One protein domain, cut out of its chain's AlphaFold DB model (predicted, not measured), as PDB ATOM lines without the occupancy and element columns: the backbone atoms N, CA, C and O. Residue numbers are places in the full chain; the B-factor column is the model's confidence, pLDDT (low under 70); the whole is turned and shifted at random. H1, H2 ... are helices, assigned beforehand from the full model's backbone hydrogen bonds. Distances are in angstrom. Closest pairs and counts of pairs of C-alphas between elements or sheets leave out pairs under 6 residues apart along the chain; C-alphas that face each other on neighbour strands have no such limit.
ATOM      1  N   LEU A   6     -13.606 -26.689 -17.943       80.81
ATOM      2  CA  LEU A   6     -14.125 -26.537 -19.308       80.81
ATOM      3  C   LEU A   6     -13.030 -26.281 -20.339       80.81
ATOM      4  O   LEU A   6     -13.111 -26.782 -21.456       80.81
ATOM      5  N   PHE A   7     -11.999 -25.523 -19.975       82.06
ATOM      6  CA  PHE A   7     -10.884 -25.236 -20.870       82.06
ATOM      7  C   PHE A   7     -10.119 -26.515 -21.235       82.06
ATOM      8  O   PHE A   7      -9.797 -26.720 -22.404       82.06
ATOM      9  N   LEU A   8      -9.905 -27.413 -20.266       80.44
ATOM     10  CA  LEU A   8      -9.284 -28.720 -20.506       80.44
ATOM     11  C   LEU A   8     -10.143 -29.593 -21.425       80.44
ATOM     12  O   LEU A   8      -9.625 -30.169 -22.380       80.44
ATOM     13  N   LYS A   9     -11.464 -29.609 -21.219       82.75
ATOM     14  CA  LYS A   9     -12.401 -30.307 -22.114       82.75
ATOM     15  C   LYS A   9     -12.312 -29.803 -23.554       82.75
ATOM     16  O   LYS A   9     -12.247 -30.604 -24.484       82.75
ATOM     17  N   TYR A  10     -12.208 -28.488 -23.752       83.19
ATOM     18  CA  TYR A  10     -12.003 -27.919 -25.085       83.19
ATOM     19  C   TYR A  10     -10.656 -28.304 -25.712       83.19
ATOM     20  O   TYR A  10     -10.592 -28.535 -26.920       83.19
ATOM     21  N   ILE A  11      -9.579 -28.404 -24.923       82.25
ATOM     22  CA  ILE A  11      -8.273 -28.877 -25.412       82.25
ATOM     23  C   ILE A  11      -8.363 -30.332 -25.888       82.25
ATOM     24  O   ILE A  11      -7.847 -30.651 -26.963       82.25
ATOM     25  N   LEU A  12      -9.055 -31.175 -25.119       80.38
ATOM     26  CA  LEU A  12      -9.289 -32.592 -25.415       80.38
ATOM     27  C   LEU A  12     -10.294 -32.831 -26.544       80.38
ATOM     28  O   LEU A  12     -10.455 -33.965 -26.992       80.38
ATOM     29  N   ASN A  13     -10.926 -31.770 -27.054       78.94
ATOM     30  CA  ASN A  13     -11.978 -31.856 -28.062       78.94
ATOM     31  C   ASN A  13     -13.212 -32.638 -27.561       78.94
ATOM     32  O   ASN A  13     -13.922 -33.251 -28.359       78.94
ATOM     33  N   GLU A  14     -13.453 -32.609 -26.245       82.62
ATOM     34  CA  GLU A  14     -14.673 -33.113 -25.617       82.62
ATOM     35  C   GLU A  14     -15.849 -32.165 -25.888       82.62
ATOM     36  O   GLU A  14     -15.693 -30.944 -25.990       82.62
ATOM     37  N   GLU A  15     -17.058 -32.723 -25.959       80.81
ATOM     38  CA  GLU A  15     -18.270 -31.917 -26.076       80.81
ATOM     39  C   GLU A  15     -18.582 -31.212 -24.752       80.81
ATOM     40  O   GLU A  15     -18.851 -31.836 -23.722       80.81
ATOM     41  N   VAL A  16     -18.591 -29.879 -24.789       83.88
ATOM     42  CA  VAL A  16     -19.016 -29.044 -23.664       83.88
ATOM     43  C   VAL A  16     -20.430 -28.532 -23.940       83.88
ATOM     44  O   VAL A  16     -20.632 -27.774 -24.894       83.88
ATOM     45  N   PRO A  17     -21.430 -28.900 -23.118       87.50
ATOM     46  CA  PRO A  17     -22.794 -28.444 -23.330       87.50
ATOM     47  C   PRO A  17     -22.892 -26.940 -23.052       87.50
ATOM     48  O   PRO A  17     -22.529 -26.480 -21.968       87.50
ATOM     49  N   LEU A  18     -23.426 -26.172 -24.003       87.25
ATOM     50  CA  LEU A  18     -23.635 -24.725 -23.876       87.25
ATOM     51  C   LEU A  18     -24.831 -24.426 -22.963       87.25
ATOM     52  O   LEU A  18     -25.932 -24.104 -23.407       87.25
ATOM     53  N   THR A  19     -24.620 -24.586 -21.659       89.44
ATOM     54  CA  THR A  19     -25.645 -24.414 -20.626       89.44
ATOM     55  C   THR A  19     -25.171 -23.471 -19.530       89.44
ATOM     56  O   THR A  19     -23.972 -23.274 -19.325       89.44
ATOM     57  N   ILE A  20     -26.120 -22.927 -18.763       88.38
ATOM     58  CA  ILE A  20     -25.808 -22.099 -17.591       88.38
ATOM     59  C   ILE A  20     -25.019 -22.894 -16.537       88.38
ATOM     60  O   ILE A  20     -24.179 -22.325 -15.845       88.38
ATOM     61  N   ALA A  21     -25.235 -24.211 -16.437       87.69
ATOM     62  CA  ALA A  21     -24.463 -25.071 -15.541       87.69
ATOM     63  C   ALA A  21     -22.975 -25.090 -15.921       87.69
ATOM     64  O   ALA A  21     -22.125 -24.938 -15.048       87.69
ATOM     65  N   SER A  22     -22.670 -25.193 -17.216       87.56
ATOM     66  CA  SER A  22     -21.302 -25.076 -17.727       87.56
ATOM     67  C   SER A  22     -20.738 -23.681 -17.466       87.56
ATOM     68  O   SER A  22     -19.653 -23.552 -16.908       87.56
ATOM     69  N   LEU A  23     -21.499 -22.623 -17.763       87.88
ATOM     70  CA  LEU A  23     -21.068 -21.249 -17.491       87.88
ATOM     71  C   LEU A  23     -20.739 -21.024 -16.008       87.88
ATOM     72  O   LEU A  23     -19.767 -20.343 -15.696       87.88
ATOM     73  N   LYS A  24     -21.497 -21.636 -15.092       88.19
ATOM     74  CA  LYS A  24     -21.280 -21.534 -13.643       88.19
ATOM     75  C   LYS A  24     -19.922 -22.079 -13.201       88.19
ATOM     76  O   LYS A  24     -19.411 -21.628 -12.182       88.19
ATOM     77  N   LEU A  25     -19.341 -23.021 -13.946       84.12
ATOM     78  CA  LEU A  25     -17.993 -23.523 -13.677       84.12
ATOM     79  C   LEU A  25     -16.920 -22.470 -13.975       84.12
ATOM     80  O   LEU A  25     -15.848 -22.538 -13.385       84.12
ATOM     81  N   VAL A  26     -17.192 -21.514 -14.869       82.62
ATOM     82  CA  VAL A  26     -16.259 -20.449 -15.286       82.62
ATOM     83  C   VAL A  26     -16.519 -19.158 -14.521       82.62
ATOM     84  O   VAL A  26     -15.604 -18.599 -13.925       82.62
ATOM     85  N   ASP A  27     -17.770 -18.706 -14.518       83.81
ATOM     86  CA  ASP A  27     -18.203 -17.486 -13.851       83.81
ATOM     87  C   ASP A  27     -19.542 -17.726 -13.129       83.81
ATOM     88  O   ASP A  27     -20.625 -17.614 -13.722       83.81
ATOM     89  N   PRO A  28     -19.496 -18.056 -11.824       88.06
ATOM     90  CA  PRO A  28     -20.696 -18.250 -11.020       88.06
ATOM     91  C   PRO A  28     -21.578 -17.000 -10.935       88.06
ATOM     92  O   PRO A  28     -22.803 -17.115 -10.855       88.06
ATOM     93  N   THR A  29     -20.983 -15.807 -10.934       87.81
ATOM     94  CA  THR A  29     -21.700 -14.535 -10.772       87.81
ATOM     95  C   THR A  29     -22.509 -14.220 -12.023       87.81
ATOM     96  O   THR A  29     -23.706 -13.917 -11.935       87.81
ATOM     97  N   LEU A  30     -21.886 -14.362 -13.193       86.81
ATOM     98  CA  LEU A  30     -22.559 -14.213 -14.474       86.81
ATOM     99  C   LEU A  30     -23.633 -15.291 -14.656       86.81
ATOM    100  O   LEU A  30     -24.765 -14.967 -15.012       86.81
ATOM    101  N   ALA A  31     -23.332 -16.550 -14.324       89.31
ATOM    102  CA  ALA A  31     -24.300 -17.642 -14.409       89.31
ATOM    103  C   ALA A  31     -25.539 -17.403 -13.533       89.31
ATOM    104  O   ALA A  31     -26.668 -17.611 -13.981       89.31
ATOM    105  N   ASN A  32     -25.357 -16.921 -12.301       90.75
ATOM    106  CA  ASN A  32     -26.470 -16.558 -11.423       90.75
ATOM    107  C   ASN A  32     -27.315 -15.421 -12.014       90.75
ATOM    108  O   ASN A  32     -28.539 -15.451 -11.900       90.75
ATOM    109  N   SER A  33     -26.676 -14.437 -12.650       90.50
ATOM    110  CA  SER A  33     -27.351 -13.314 -13.313       90.50
ATOM    111  C   SER A  33     -28.180 -13.785 -14.514       90.50
ATOM    112  O   SER A  33     -29.373 -13.493 -14.595       90.50
ATOM    113  N   LEU A  34     -27.596 -14.608 -15.388       90.88
ATOM    114  CA  LEU A  34     -28.292 -15.189 -16.539       90.88
ATOM    115  C   LEU A  34     -29.398 -16.170 -16.143       90.88
ATOM    116  O   LEU A  34     -30.410 -16.240 -16.829       90.88
ATOM    117  N   SER A  35     -29.251 -16.894 -15.029       92.56
ATOM    118  CA  SER A  35     -30.292 -17.812 -14.535       92.56
ATOM    119  C   SER A  35     -31.604 -17.076 -14.256       92.56
ATOM    120  O   SER A  35     -32.685 -17.602 -14.502       92.56
ATOM    121  N   LYS A  36     -31.516 -15.832 -13.775       91.06
ATOM    122  CA  LYS A  36     -32.683 -14.987 -13.494       91.06
ATOM    123  C   LYS A  36     -33.337 -14.500 -14.783       91.06
ATOM    124  O   LYS A  36     -34.556 -14.543 -14.897       91.06
ATOM    125  N   LEU A  37     -32.530 -14.103 -15.768       91.25
ATOM    126  CA  LEU A  37     -33.014 -13.736 -17.103       91.25
ATOM    127  C   LEU A  37     -33.656 -14.930 -17.822       91.25
ATOM    128  O   LEU A  37     -34.680 -14.782 -18.483       91.25
ATOM    129  N   GLN A  38     -33.107 -16.132 -17.641       92.00
ATOM    130  CA  GLN A  38     -33.708 -17.360 -18.149       92.00
ATOM    131  C   GLN A  38     -35.052 -17.646 -17.468       92.00
ATOM    132  O   GLN A  38     -36.024 -17.933 -18.161       92.00
ATOM    133  N   ALA A  39     -35.130 -17.535 -16.137       91.62
ATOM    134  CA  ALA A  39     -36.381 -17.709 -15.400       91.62
ATOM    135  C   ALA A  39     -37.453 -16.700 -15.844       91.62
ATOM    136  O   ALA A  39     -38.605 -17.076 -16.035       91.62
ATOM    137  N   TYR A  40     -37.057 -15.448 -16.091       91.88
ATOM    138  CA  TYR A  40     -37.924 -14.427 -16.675       91.88
ATOM    139  C   TYR A  40     -38.447 -14.839 -18.060       91.88
ATOM    140  O   TYR A  40     -39.651 -14.803 -18.299       91.88
ATOM    141  N   GLY A  41     -37.567 -15.298 -18.958       90.75
ATOM    142  CA  GLY A  41     -37.964 -15.780 -20.287       90.75
ATOM    143  C   GLY A  41     -38.929 -16.973 -20.234       90.75
ATOM    144  O   GLY A  41     -39.891 -17.020 -21.000       90.75
ATOM    145  N   VAL A  42     -38.722 -17.901 -19.293       91.12
ATOM    146  CA  VAL A  42     -39.631 -19.036 -19.055       91.12
ATOM    147  C   VAL A  42     -40.998 -18.552 -18.573       91.12
ATOM    148  O   VAL A  42     -42.002 -18.901 -19.189       91.12
ATOM    149  N   ALA A  43     -41.045 -17.705 -17.540       90.81
ATOM    150  CA  ALA A  43     -42.296 -17.154 -17.019       90.81
ATOM    151  C   ALA A  43     -43.075 -16.386 -18.101       90.81
ATOM    152  O   ALA A  43     -44.286 -16.552 -18.245       90.81
ATOM    153  N   ARG A  44     -42.371 -15.612 -18.938       90.38
ATOM    154  CA  ARG A  44     -42.955 -14.926 -20.098       90.38
ATOM    155  C   ARG A  44     -43.618 -15.910 -21.062       90.38
ATOM    156  O   ARG A  44     -44.775 -15.727 -21.434       90.38
ATOM    157  N   ARG A  45     -42.898 -16.968 -21.451       90.31
ATOM    158  CA  ARG A  45     -43.411 -18.002 -22.361       90.31
ATOM    159  C   ARG A  45     -44.641 -18.705 -21.785       90.31
ATOM    160  O   ARG A  45     -45.560 -19.017 -22.537       90.31
ATOM    161  N   GLU A  46     -44.673 -18.949 -20.478       90.62
ATOM    162  CA  GLU A  46     -45.832 -19.542 -19.804       90.62
ATOM    163  C   GLU A  46     -47.062 -18.626 -19.870       90.62
ATOM    164  O   GLU A  46     -48.148 -19.096 -20.206       90.62
ATOM    165  N   ILE A  47     -46.896 -17.318 -19.641       88.56
ATOM    166  CA  ILE A  47     -47.979 -16.326 -19.762       88.56
ATOM    167  C   ILE A  47     -48.497 -16.259 -21.207       88.56
ATOM    168  O   ILE A  47     -49.706 -16.310 -21.451       88.56
ATOM    169  N   GLU A  48     -47.591 -16.198 -22.185       86.88
ATOM    170  CA  GLU A  48     -47.941 -16.150 -23.609       86.88
ATOM    171  C   GLU A  48     -48.666 -17.426 -24.062       86.88
ATOM    172  O   GLU A  48     -49.682 -17.352 -24.763       86.88
ATOM    173  N   GLY A  49     -48.190 -18.591 -23.616       87.00
ATOM    174  CA  GLY A  49     -48.739 -19.905 -23.945       87.00
ATOM    175  C   GLY A  49     -50.027 -20.273 -23.202       87.00
ATOM    176  O   GLY A  49     -50.709 -21.216 -23.607       87.00
ATOM    177  N   ASN A  50     -50.401 -19.546 -22.147       87.44
ATOM    178  CA  ASN A  50     -51.579 -19.871 -21.351       87.44
ATOM    179  C   ASN A  50     -52.875 -19.625 -22.143       87.44
ATOM    180  O   ASN A  50     -53.180 -18.502 -22.537       87.44
ATOM    181  N   THR A  51     -53.674 -20.664 -22.375       85.88
ATOM    182  CA  THR A  51     -54.939 -20.571 -23.128       85.88
ATOM    183  C   THR A  51     -56.127 -20.117 -22.282       85.88
ATOM    184  O   THR A  51     -57.182 -19.818 -22.835       85.88
ATOM    185  N   THR A  52     -55.971 -20.055 -20.958       87.25
ATOM    186  CA  THR A  52     -57.041 -19.655 -20.028       87.25
ATOM    187  C   THR A  52     -57.100 -18.146 -19.791       87.25
ATOM    188  O   THR A  52     -58.148 -17.643 -19.399       87.25
ATOM    189  N   MET A  53     -56.009 -17.424 -20.067       84.69
ATOM    190  CA  MET A  53     -55.931 -15.968 -19.923       84.69
ATOM    191  C   MET A  53     -56.375 -15.263 -21.207       84.69
ATOM    192  O   MET A  53     -55.941 -15.614 -22.309       84.69
ATOM    193  N   SER A  54     -57.203 -14.232 -21.060       87.94
ATOM    194  CA  SER A  54     -57.555 -13.318 -22.147       87.94
ATOM    195  C   SER A  54     -56.336 -12.493 -22.604       87.94
ATOM    196  O   SER A  54     -55.369 -12.347 -21.853       87.94
ATOM    197  N   PRO A  55     -56.356 -11.915 -23.822       86.81
ATOM    198  CA  PRO A  55     -55.255 -11.083 -24.314       86.81
ATOM    199  C   PRO A  55     -54.895  -9.930 -23.365       86.81
ATOM    200  O   PRO A  55     -53.718  -9.682 -23.123       86.81
ATOM    201  N   THR A  56     -55.899  -9.286 -22.766       87.75
ATOM    202  CA  THR A  56     -55.705  -8.172 -21.830       87.75
ATOM    203  C   THR A  56     -55.041  -8.620 -20.527       87.75
ATOM    204  O   THR A  56     -54.157  -7.936 -20.024       87.75
ATOM    205  N   GLU A  57     -55.422  -9.779 -19.985       89.00
ATOM    206  CA  GLU A  57     -54.808 -10.322 -18.763       89.00
ATOM    207  C   GLU A  57     -53.345 -10.715 -18.986       89.00
ATOM    208  O   GLU A  57     -52.517 -10.533 -18.094       89.00
ATOM    209  N   LYS A  58     -53.011 -11.223 -20.180       88.06
ATOM    210  CA  LYS A  58     -51.623 -11.522 -20.552       88.06
ATOM    211  C   LYS A  58     -50.775 -10.263 -20.619       88.06
ATOM    212  O   LYS A  58     -49.664 -10.267 -20.112       88.06
ATOM    213  N   GLU A  59     -51.293  -9.196 -21.218       86.06
ATOM    214  CA  GLU A  59     -50.557  -7.938 -21.341       86.06
ATOM    215  C   GLU A  59     -50.267  -7.314 -19.972       86.06
ATOM    216  O   GLU A  59     -49.131  -6.926 -19.707       86.06
ATOM    217  N   VAL A  60     -51.242  -7.348 -19.055       87.88
ATOM    218  CA  VAL A  60     -51.037  -6.933 -17.658       87.88
ATOM    219  C   VAL A  60     -49.968  -7.798 -16.980       87.88
ATOM    220  O   VAL A  60     -49.013  -7.262 -16.423       87.88
ATOM    221  N   ALA A  61     -50.070  -9.126 -17.073       86.44
ATOM    222  CA  ALA A  61     -49.110 -10.034 -16.443       86.44
ATOM    223  C   ALA A  61     -47.682  -9.900 -17.004       86.44
ATOM    224  O   ALA A  61     -46.716 -10.046 -16.259       86.44
ATOM    225  N   LEU A  62     -47.538  -9.610 -18.301       85.75
ATOM    226  CA  LEU A  62     -46.246  -9.345 -18.934       85.75
ATOM    227  C   LEU A  62     -45.650  -8.008 -18.483       85.75
ATOM    228  O   LEU A  62     -44.440  -7.930 -18.283       85.75
ATOM    229  N   SER A  63     -46.485  -6.977 -18.308       84.75
ATOM    230  CA  SER A  63     -46.036  -5.670 -17.818       84.75
ATOM    231  C   SER A  63     -45.583  -5.707 -16.355       84.75
ATOM    232  O   SER A  63     -44.573  -5.096 -16.023       84.75
ATOM    233  N   ASP A  64     -46.247  -6.498 -15.507       87.75
ATOM    234  CA  ASP A  64     -45.896  -6.679 -14.087       87.75
ATOM    235  C   ASP A  64     -44.704  -7.631 -13.868       87.75
ATOM    236  O   ASP A  64     -44.224  -7.805 -12.742       87.75
ATOM    237  N   LEU A  65     -44.210  -8.282 -14.925       88.81
ATOM    238  CA  LEU A  65     -43.117  -9.237 -14.819       88.81
ATOM    239  C   LEU A  65     -41.805  -8.498 -14.520       88.81
ATOM    240  O   LEU A  65     -41.344  -7.667 -15.303       88.81
ATOM    241  N   THR A  66     -41.166  -8.842 -13.401       88.88
ATOM    242  CA  THR A  66     -39.939  -8.184 -12.930       88.88
ATOM    243  C   THR A  66     -38.794  -9.170 -12.709       88.88
ATOM    244  O   THR A  66     -38.987 -10.345 -12.392       88.88
ATOM    245  N   ILE A  67     -37.566  -8.673 -12.847       88.75
ATOM    246  CA  ILE A  67     -36.317  -9.365 -12.533       88.75
ATOM    247  C   ILE A  67     -35.750  -8.690 -11.287       88.75
ATOM    248  O   ILE A  67     -35.314  -7.546 -11.341       88.75
ATOM    249  N   HIS A  68     -35.775  -9.373 -10.138       84.88
ATOM    250  CA  HIS A  68     -35.385  -8.779  -8.847       84.88
ATOM    251  C   HIS A  68     -36.136  -7.489  -8.471       84.88
ATOM    252  O   HIS A  68     -35.594  -6.641  -7.768       84.88
ATOM    253  N   GLY A  69     -37.391  -7.354  -8.904       83.75
ATOM    254  CA  GLY A  69     -38.196  -6.160  -8.640       83.75
ATOM    255  C   GLY A  69     -37.904  -4.972  -9.564       83.75
ATOM    256  O   GLY A  69     -38.425  -3.896  -9.304       83.75
ATOM    257  N   ALA A  70     -37.105  -5.157 -10.621       87.00
ATOM    258  CA  ALA A  70     -36.918  -4.189 -11.705       87.00
ATOM    259  C   ALA A  70     -37.551  -4.704 -13.008       87.00
ATOM    260  O   ALA A  70     -37.562  -5.918 -13.244       87.00
ATOM    261  N   HIS A  71     -38.062  -3.816 -13.863       88.19
ATOM    262  CA  HIS A  71     -38.535  -4.210 -15.193       88.19
ATOM    263  C   HIS A  71     -37.348  -4.436 -16.125       88.19
ATOM    264  O   HIS A  71     -36.313  -3.803 -15.959       88.19
ATOM    265  N   LEU A  72     -37.480  -5.319 -17.122       87.44
ATOM    266  CA  LEU A  72     -36.375  -5.645 -18.038       87.44
ATOM    267  C   LEU A  72     -35.769  -4.397 -18.706       87.44
ATOM    268  O   LEU A  72     -34.553  -4.303 -18.851       87.44
ATOM    269  N   GLU A  73     -36.620  -3.441 -19.072       84.88
ATOM    270  CA  GLU A  73     -36.228  -2.163 -19.667       84.88
ATOM    271  C   GLU A  73     -35.369  -1.290 -18.737       84.88
ATOM    272  O   GLU A  73     -34.464  -0.605 -19.214       84.88
ATOM    273  N   ASP A  74     -35.558  -1.394 -17.417       86.69
ATOM    274  CA  ASP A  74     -34.765  -0.662 -16.421       86.69
ATOM    275  C   ASP A  74     -33.329  -1.190 -16.313       86.69
ATOM    276  O   ASP A  74     -32.436  -0.469 -15.865       86.69
ATOM    277  N   LEU A  75     -33.078  -2.446 -16.714       84.62
ATOM    278  CA  LEU A  75     -31.724  -3.006 -16.702       84.62
ATOM    279  C   LEU A  75     -30.851  -2.442 -17.832       84.62
ATOM    280  O   LEU A  75     -29.637  -2.632 -17.778       84.62
ATOM    281  N   ALA A  76     -31.444  -1.769 -18.832       86.25
ATOM    282  CA  ALA A  76     -30.750  -1.152 -19.965       86.25
ATOM    283  C   ALA A  76     -29.678  -2.066 -20.593       86.25
ATOM    284  O   ALA A  76     -28.563  -1.638 -20.885       86.25
ATOM    285  N   LEU A  77     -30.016  -3.348 -20.757       89.19
ATOM    286  CA  LEU A  77     -29.116  -4.333 -21.346       89.19
ATOM    287  C   LEU A  77     -29.093  -4.174 -22.867       89.19
ATOM    288  O   LEU A  77     -30.129  -3.961 -23.501       89.19
ATOM    289  N   ASP A  78     -27.917  -4.341 -23.450       92.75
ATOM    290  CA  ASP A  78     -27.691  -4.457 -24.887       92.75
ATOM    291  C   ASP A  78     -27.071  -5.830 -25.204       92.75
ATOM    292  O   ASP A  78     -26.837  -6.645 -24.308       92.75
ATOM    293  N   PHE A  79     -26.829  -6.138 -26.479       92.19
ATOM    294  CA  PHE A  79     -26.174  -7.390 -26.868       92.19
ATOM    295  C   PHE A  79     -24.645  -7.304 -26.712       92.19
ATOM    296  O   PHE A  79     -23.896  -7.583 -27.653       92.19
ATOM    297  N   THR A  80     -24.181  -6.955 -25.514       90.50
ATOM    298  CA  THR A  80     -22.780  -7.065 -25.089       90.50
ATOM    299  C   THR A  80     -22.625  -8.030 -23.916       90.50
ATOM    300  O   THR A  80     -23.581  -8.360 -23.211       90.50
ATOM    301  N   VAL A  81     -21.413  -8.553 -23.723       86.12
ATOM    302  CA  VAL A  81     -21.108  -9.407 -22.571       86.12
ATOM    303  C   VAL A  81     -21.085  -8.547 -21.299       86.12
ATOM    304  O   VAL A  81     -20.303  -7.598 -21.228       86.12
ATOM    305  N   PRO A  82     -21.843  -8.888 -20.241       82.75
ATOM    306  CA  PRO A  82     -21.812  -8.133 -18.991       82.75
ATOM    307  C   PRO A  82     -20.399  -7.988 -18.423       82.75
ATOM    308  O   PRO A  82     -19.727  -8.980 -18.144       82.75
ATOM    309  N   GLY A  83     -19.964  -6.744 -18.221       80.00
ATOM    310  CA  GLY A  83     -18.646  -6.427 -17.664       80.00
ATOM    311  C   GLY A  83     -17.502  -6.364 -18.682       80.00
ATOM    312  O   GLY A  83     -16.379  -6.063 -18.285       80.00
ATOM    313  N   TYR A  84     -17.768  -6.590 -19.972       80.31
ATOM    314  CA  TYR A  84     -16.768  -6.517 -21.038       80.31
ATOM    315  C   TYR A  84     -17.309  -5.751 -22.250       80.31
ATOM    316  O   TYR A  84     -18.485  -5.836 -22.575       80.31
ATOM    317  N   ASP A  85     -16.437  -5.056 -22.982       80.50
ATOM    318  CA  ASP A  85     -16.824  -4.324 -24.202       80.50
ATOM    319  C   ASP A  85     -16.829  -5.236 -25.445       80.50
ATOM    320  O   ASP A  85     -16.291  -4.901 -26.499       80.50
ATOM    321  N   ILE A  86     -17.359  -6.454 -25.290       85.00
ATOM    322  CA  ILE A  86     -17.397  -7.485 -26.332       85.00
ATOM    323  C   ILE A  86     -18.838  -7.621 -26.810       85.00
ATOM    324  O   ILE A  86     -19.725  -7.970 -26.032       85.00
ATOM    325  N   GLU A  87     -19.065  -7.374 -28.099       88.62
ATOM    326  CA  GLU A  87     -20.379  -7.562 -28.712       88.62
ATOM    327  C   GLU A  87     -20.701  -9.050 -28.878       88.62
ATOM    328  O   GLU A  87     -19.872  -9.838 -29.338       88.62
ATOM    329  N   LEU A  88     -21.934  -9.425 -28.548       88.75
ATOM    330  CA  LEU A  88     -22.434 -10.787 -28.726       88.75
ATOM    331  C   LEU A  88     -22.720 -11.109 -30.198       88.75
ATOM    332  O   LEU A  88     -22.531 -12.233 -30.664       88.75
ATOM    333  N   LYS A  89     -23.153 -10.089 -30.941       87.19
ATOM    334  CA  LYS A  89     -23.442 -10.133 -32.374       87.19
ATOM    335  C   LYS A  89     -22.990  -8.832 -33.039       87.19
ATOM    336  O   LYS A  89     -22.883  -7.830 -32.338       87.19
ATOM    337  N   PRO A  90     -22.757  -8.814 -34.365       87.31
ATOM    338  CA  PRO A  90     -22.356  -7.596 -35.065       87.31
ATOM    339  C   PRO A  90     -23.373  -6.467 -34.854       87.31
ATOM    340  O   PRO A  90     -24.546  -6.636 -35.194       87.31
ATOM    341  N   GLY A  91     -22.931  -5.338 -34.292       88.50
ATOM    342  CA  GLY A  91     -23.811  -4.210 -33.965       88.50
ATOM    343  C   GLY A  91     -24.685  -4.460 -32.734       88.50
ATOM    344  O   GLY A  91     -25.736  -3.846 -32.580       88.50
ATOM    345  N   GLY A  92     -24.287  -5.389 -31.861       87.94
ATOM    346  CA  GLY A  92     -25.052  -5.768 -30.675       87.94
ATOM    347  C   GLY A  92     -25.267  -4.620 -29.685       87.94
ATOM    348  O   GLY A  92     -26.290  -4.592 -29.007       87.94
ATOM    349  N   ARG A  93     -24.360  -3.637 -29.655       89.38
ATOM    350  CA  ARG A  93     -24.472  -2.432 -28.814       89.38
ATOM    351  C   ARG A  93     -25.683  -1.568 -29.149       89.38
ATOM    352  O   ARG A  93     -26.261  -0.954 -28.262       89.38
ATOM    353  N   ASP A  94     -26.080  -1.542 -30.417       90.38
ATOM    354  CA  ASP A  94     -27.229  -0.756 -30.877       90.38
ATOM    355  C   ASP A  94     -28.557  -1.505 -30.682       90.38
ATOM    356  O   ASP A  94     -29.636  -0.959 -30.924       90.38
ATOM    357  N   VAL A  95     -28.499  -2.772 -30.261       92.00
ATOM    358  CA  VAL A  95     -29.670  -3.618 -30.050       92.00
ATOM    359  C   VAL A  95     -29.934  -3.740 -28.559       92.00
ATOM    360  O   VAL A  95     -29.239  -4.462 -27.850       92.00
ATOM    361  N   SER A  96     -30.989  -3.084 -28.085       91.88
ATOM    362  CA  SER A  96     -31.449  -3.248 -26.707       91.88
ATOM    363  C   SER A  96     -32.116  -4.607 -26.489       91.88
ATOM    364  O   SER A  96     -32.805  -5.154 -27.363       91.88
ATOM    365  N   VAL A  97     -31.939  -5.144 -25.288       91.44
ATOM    366  CA  VAL A  97     -32.618  -6.354 -24.838       91.44
ATOM    367  C   VAL A  97     -34.054  -6.001 -24.446       91.44
ATOM    368  O   VAL A  97     -34.309  -5.098 -23.658       91.44
ATOM    369  N   THR A  98     -35.004  -6.726 -25.019       90.25
ATOM    370  CA  THR A  98     -36.446  -6.582 -24.845       90.25
ATOM    371  C   THR A  98     -37.063  -7.927 -24.472       90.25
ATOM    372  O   THR A  98     -36.439  -8.986 -24.594       90.25
ATOM    373  N   ASN A  99     -38.335  -7.912 -24.072       85.88
ATOM    374  CA  ASN A  99     -39.058  -9.120 -23.660       85.88
ATOM    375  C   ASN A  99     -39.026 -10.219 -24.734       85.88
ATOM    376  O   ASN A  99     -38.973 -11.402 -24.409       85.88
ATOM    377  N   SER A 100     -39.006  -9.844 -26.018       86.50
ATOM    378  CA  SER A 100     -38.979 -10.796 -27.129       86.50
ATOM    379  C   SER A 100     -37.610 -11.426 -27.384       86.50
ATOM    380  O   SER A 100     -37.555 -12.524 -27.932       86.50
ATOM    381  N   ASN A 101     -36.512 -10.750 -27.028       91.12
ATOM    382  CA  ASN A 101     -35.152 -11.171 -27.383       91.12
ATOM    383  C   ASN A 101     -34.287 -11.566 -26.164       91.12
ATOM    384  O   ASN A 101     -33.156 -12.008 -26.337       91.12
ATOM    385  N   VAL A 102     -34.820 -11.490 -24.939       91.31
ATOM    386  CA  VAL A 102     -34.101 -11.858 -23.704       91.31
ATOM    387  C   VAL A 102     -33.559 -13.294 -23.724       91.31
ATOM    388  O   VAL A 102     -32.456 -13.559 -23.255       91.31
ATOM    389  N   GLU A 103     -34.293 -14.232 -24.326       91.06
ATOM    390  CA  GLU A 103     -33.832 -15.616 -24.483       91.06
ATOM    391  C   GLU A 103     -32.683 -15.744 -25.494       91.06
ATOM    392  O   GLU A 103     -31.819 -16.610 -25.348       91.06
ATOM    393  N   GLU A 104     -32.679 -14.901 -26.530       93.38
ATOM    394  CA  GLU A 104     -31.574 -14.809 -27.486       93.38
ATOM    395  C   GLU A 104     -30.332 -14.273 -26.791       93.38
ATOM    396  O   GLU A 104     -29.287 -14.910 -26.861       93.38
ATOM    397  N   TYR A 105     -30.478 -13.185 -26.038       93.00
ATOM    398  CA  TYR A 105     -29.402 -12.611 -25.246       93.00
ATOM    399  C   TYR A 105     -28.744 -13.652 -24.324       93.00
ATOM    400  O   TYR A 105     -27.531 -13.840 -24.383       93.00
ATOM    401  N   VAL A 106     -29.524 -14.407 -23.537       92.19
ATOM    402  CA  VAL A 106     -28.973 -15.449 -22.644       92.19
ATOM    403  C   VAL A 106     -28.176 -16.499 -23.423       92.19
ATOM    404  O   VAL A 106     -27.095 -16.895 -22.989       92.19
ATOM    405  N   ARG A 107     -28.690 -16.953 -24.571       92.06
ATOM    406  CA  ARG A 107     -28.015 -17.954 -25.406       92.06
ATOM    407  C   ARG A 107     -26.706 -17.422 -25.979       92.06
ATOM    408  O   ARG A 107     -25.700 -18.120 -25.910       92.06
ATOM    409  N   GLU A 108     -26.724 -16.205 -26.512       91.75
ATOM    410  CA  GLU A 108     -25.543 -15.582 -27.104       91.75
ATOM    411  C   GLU A 108     -24.458 -15.316 -26.055       91.75
ATOM    412  O   GLU A 108     -23.290 -15.589 -26.315       91.75
ATOM    413  N   VAL A 109     -24.813 -14.875 -24.839       90.62
ATOM    414  CA  VAL A 109     -23.825 -14.713 -23.755       90.62
ATOM    415  C   VAL A 109     -23.151 -16.046 -23.430       90.62
ATOM    416  O   VAL A 109     -21.929 -16.098 -23.311       90.62
ATOM    417  N   ILE A 110     -23.918 -17.135 -23.307       90.06
ATOM    418  CA  ILE A 110     -23.350 -18.467 -23.042       90.06
ATOM    419  C   ILE A 110     -22.405 -18.870 -24.178       90.06
ATOM    420  O   ILE A 110     -21.274 -19.286 -23.929       90.06
ATOM    421  N   ASP A 111     -22.843 -18.724 -25.424       90.31
ATOM    422  CA  ASP A 111     -22.045 -19.108 -26.582       90.31
ATOM    423  C   ASP A 111     -20.771 -18.263 -26.731       90.31
ATOM    424  O   ASP A 111     -19.715 -18.798 -27.054       90.31
ATOM    425  N   VAL A 112     -20.800 -16.968 -26.423       87.50
ATOM    426  CA  VAL A 112     -19.585 -16.143 -26.437       87.50
ATOM    427  C   VAL A 112     -18.657 -16.505 -25.285       87.50
ATOM    428  O   VAL A 112     -17.467 -16.683 -25.515       87.50
ATOM    429  N   VAL A 113     -19.160 -16.656 -24.059       85.06
ATOM    430  CA  VAL A 113     -18.290 -16.837 -22.885       85.06
ATOM    431  C   VAL A 113     -17.651 -18.220 -22.842       85.06
ATOM    432  O   VAL A 113     -16.466 -18.322 -22.533       85.06
ATOM    433  N   ILE A 114     -18.407 -19.280 -23.144       86.25
ATOM    434  CA  ILE A 114     -17.884 -20.652 -23.084       86.25
ATOM    435  C   ILE A 114     -17.763 -21.326 -24.447       86.25
ATOM    436  O   ILE A 114     -17.008 -22.275 -24.539       86.25
ATOM    437  N   GLY A 115     -18.432 -20.858 -25.502       84.81
ATOM    438  CA  GLY A 115     -18.371 -21.461 -26.839       84.81
ATOM    439  C   GLY A 115     -17.284 -20.852 -27.726       84.81
ATOM    440  O   GLY A 115     -16.137 -21.296 -27.731       84.81
ATOM    441  N   ARG A 116     -17.645 -19.838 -28.520       82.94
ATOM    442  CA  ARG A 116     -16.766 -19.172 -29.496       82.94
ATOM    443  C   ARG A 116     -15.638 -18.368 -28.848       82.94
ATOM    444  O   ARG A 116     -14.531 -18.358 -29.381       82.94
TER     445      ARG A 116
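Overview. This is residues 6 to 116 of the 177 residues of the protein "E3 ubiquitin-protein ligase TRIP12" of Thanatephorus cucumeris (strain AG1-IB / isolate 7/3/14) (UniProt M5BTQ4). The long helix H3 is the spine of an elongated body: H2 folds back along one end, H4 along the other, and H6 packs on H3 and H2. H1 lies beyond H2. The 111 printed residues, all helix by class, have six named helices, H1 to H6, and are only just compact, close to loose, with radius of gyration of the C-alphas 15.8 A and spans of 52 by 29 by 23 A.

Arrangement. H1, residues 6 to 11, only just touches H2, residues 20 to 26, with 3 pairs of C-alphas within 8 A, closest Leu 6 and Leu 25 at 7.5 A. H3, residues 28 to 49, forms helical hairpins with H2, through residues 30 to 35 alone, closest C-alphas Lys 24 and Ala 31 at 5.0 A, and with H4, residues 55 to 63, through residues 44 to 48 alone, closest C-alphas Ile 47 and Lys 58 at 6.1 A. H5, residues 72 to 75, touches no helix. Residues 102 to 106 of H6, residues 102 to 116, touch residues 34 to 41 of H3, closest C-alphas Glu 103 and Gly 41 at 5.9 A. Every O i to N i+4 pair is within hydrogen-bond range in H1 and H4, 17 of 18 in H3, 10 of 11 in H6 and 1 of 3 in H2, where 4 of 4 O i to N i+3 pairs are; H5 is too short.

Along the chain. H3 is 30.9 A long. C-alpha 6 begins H1 at (-14.125, -26.537, -19.308); C-alpha 116 ends H6 at (-16.766, -19.172, -29.496).

Size, cuts and confidence. The printed part has no cut; H5 to H6 is a long link; no printed residue is under 70 in pLDDT.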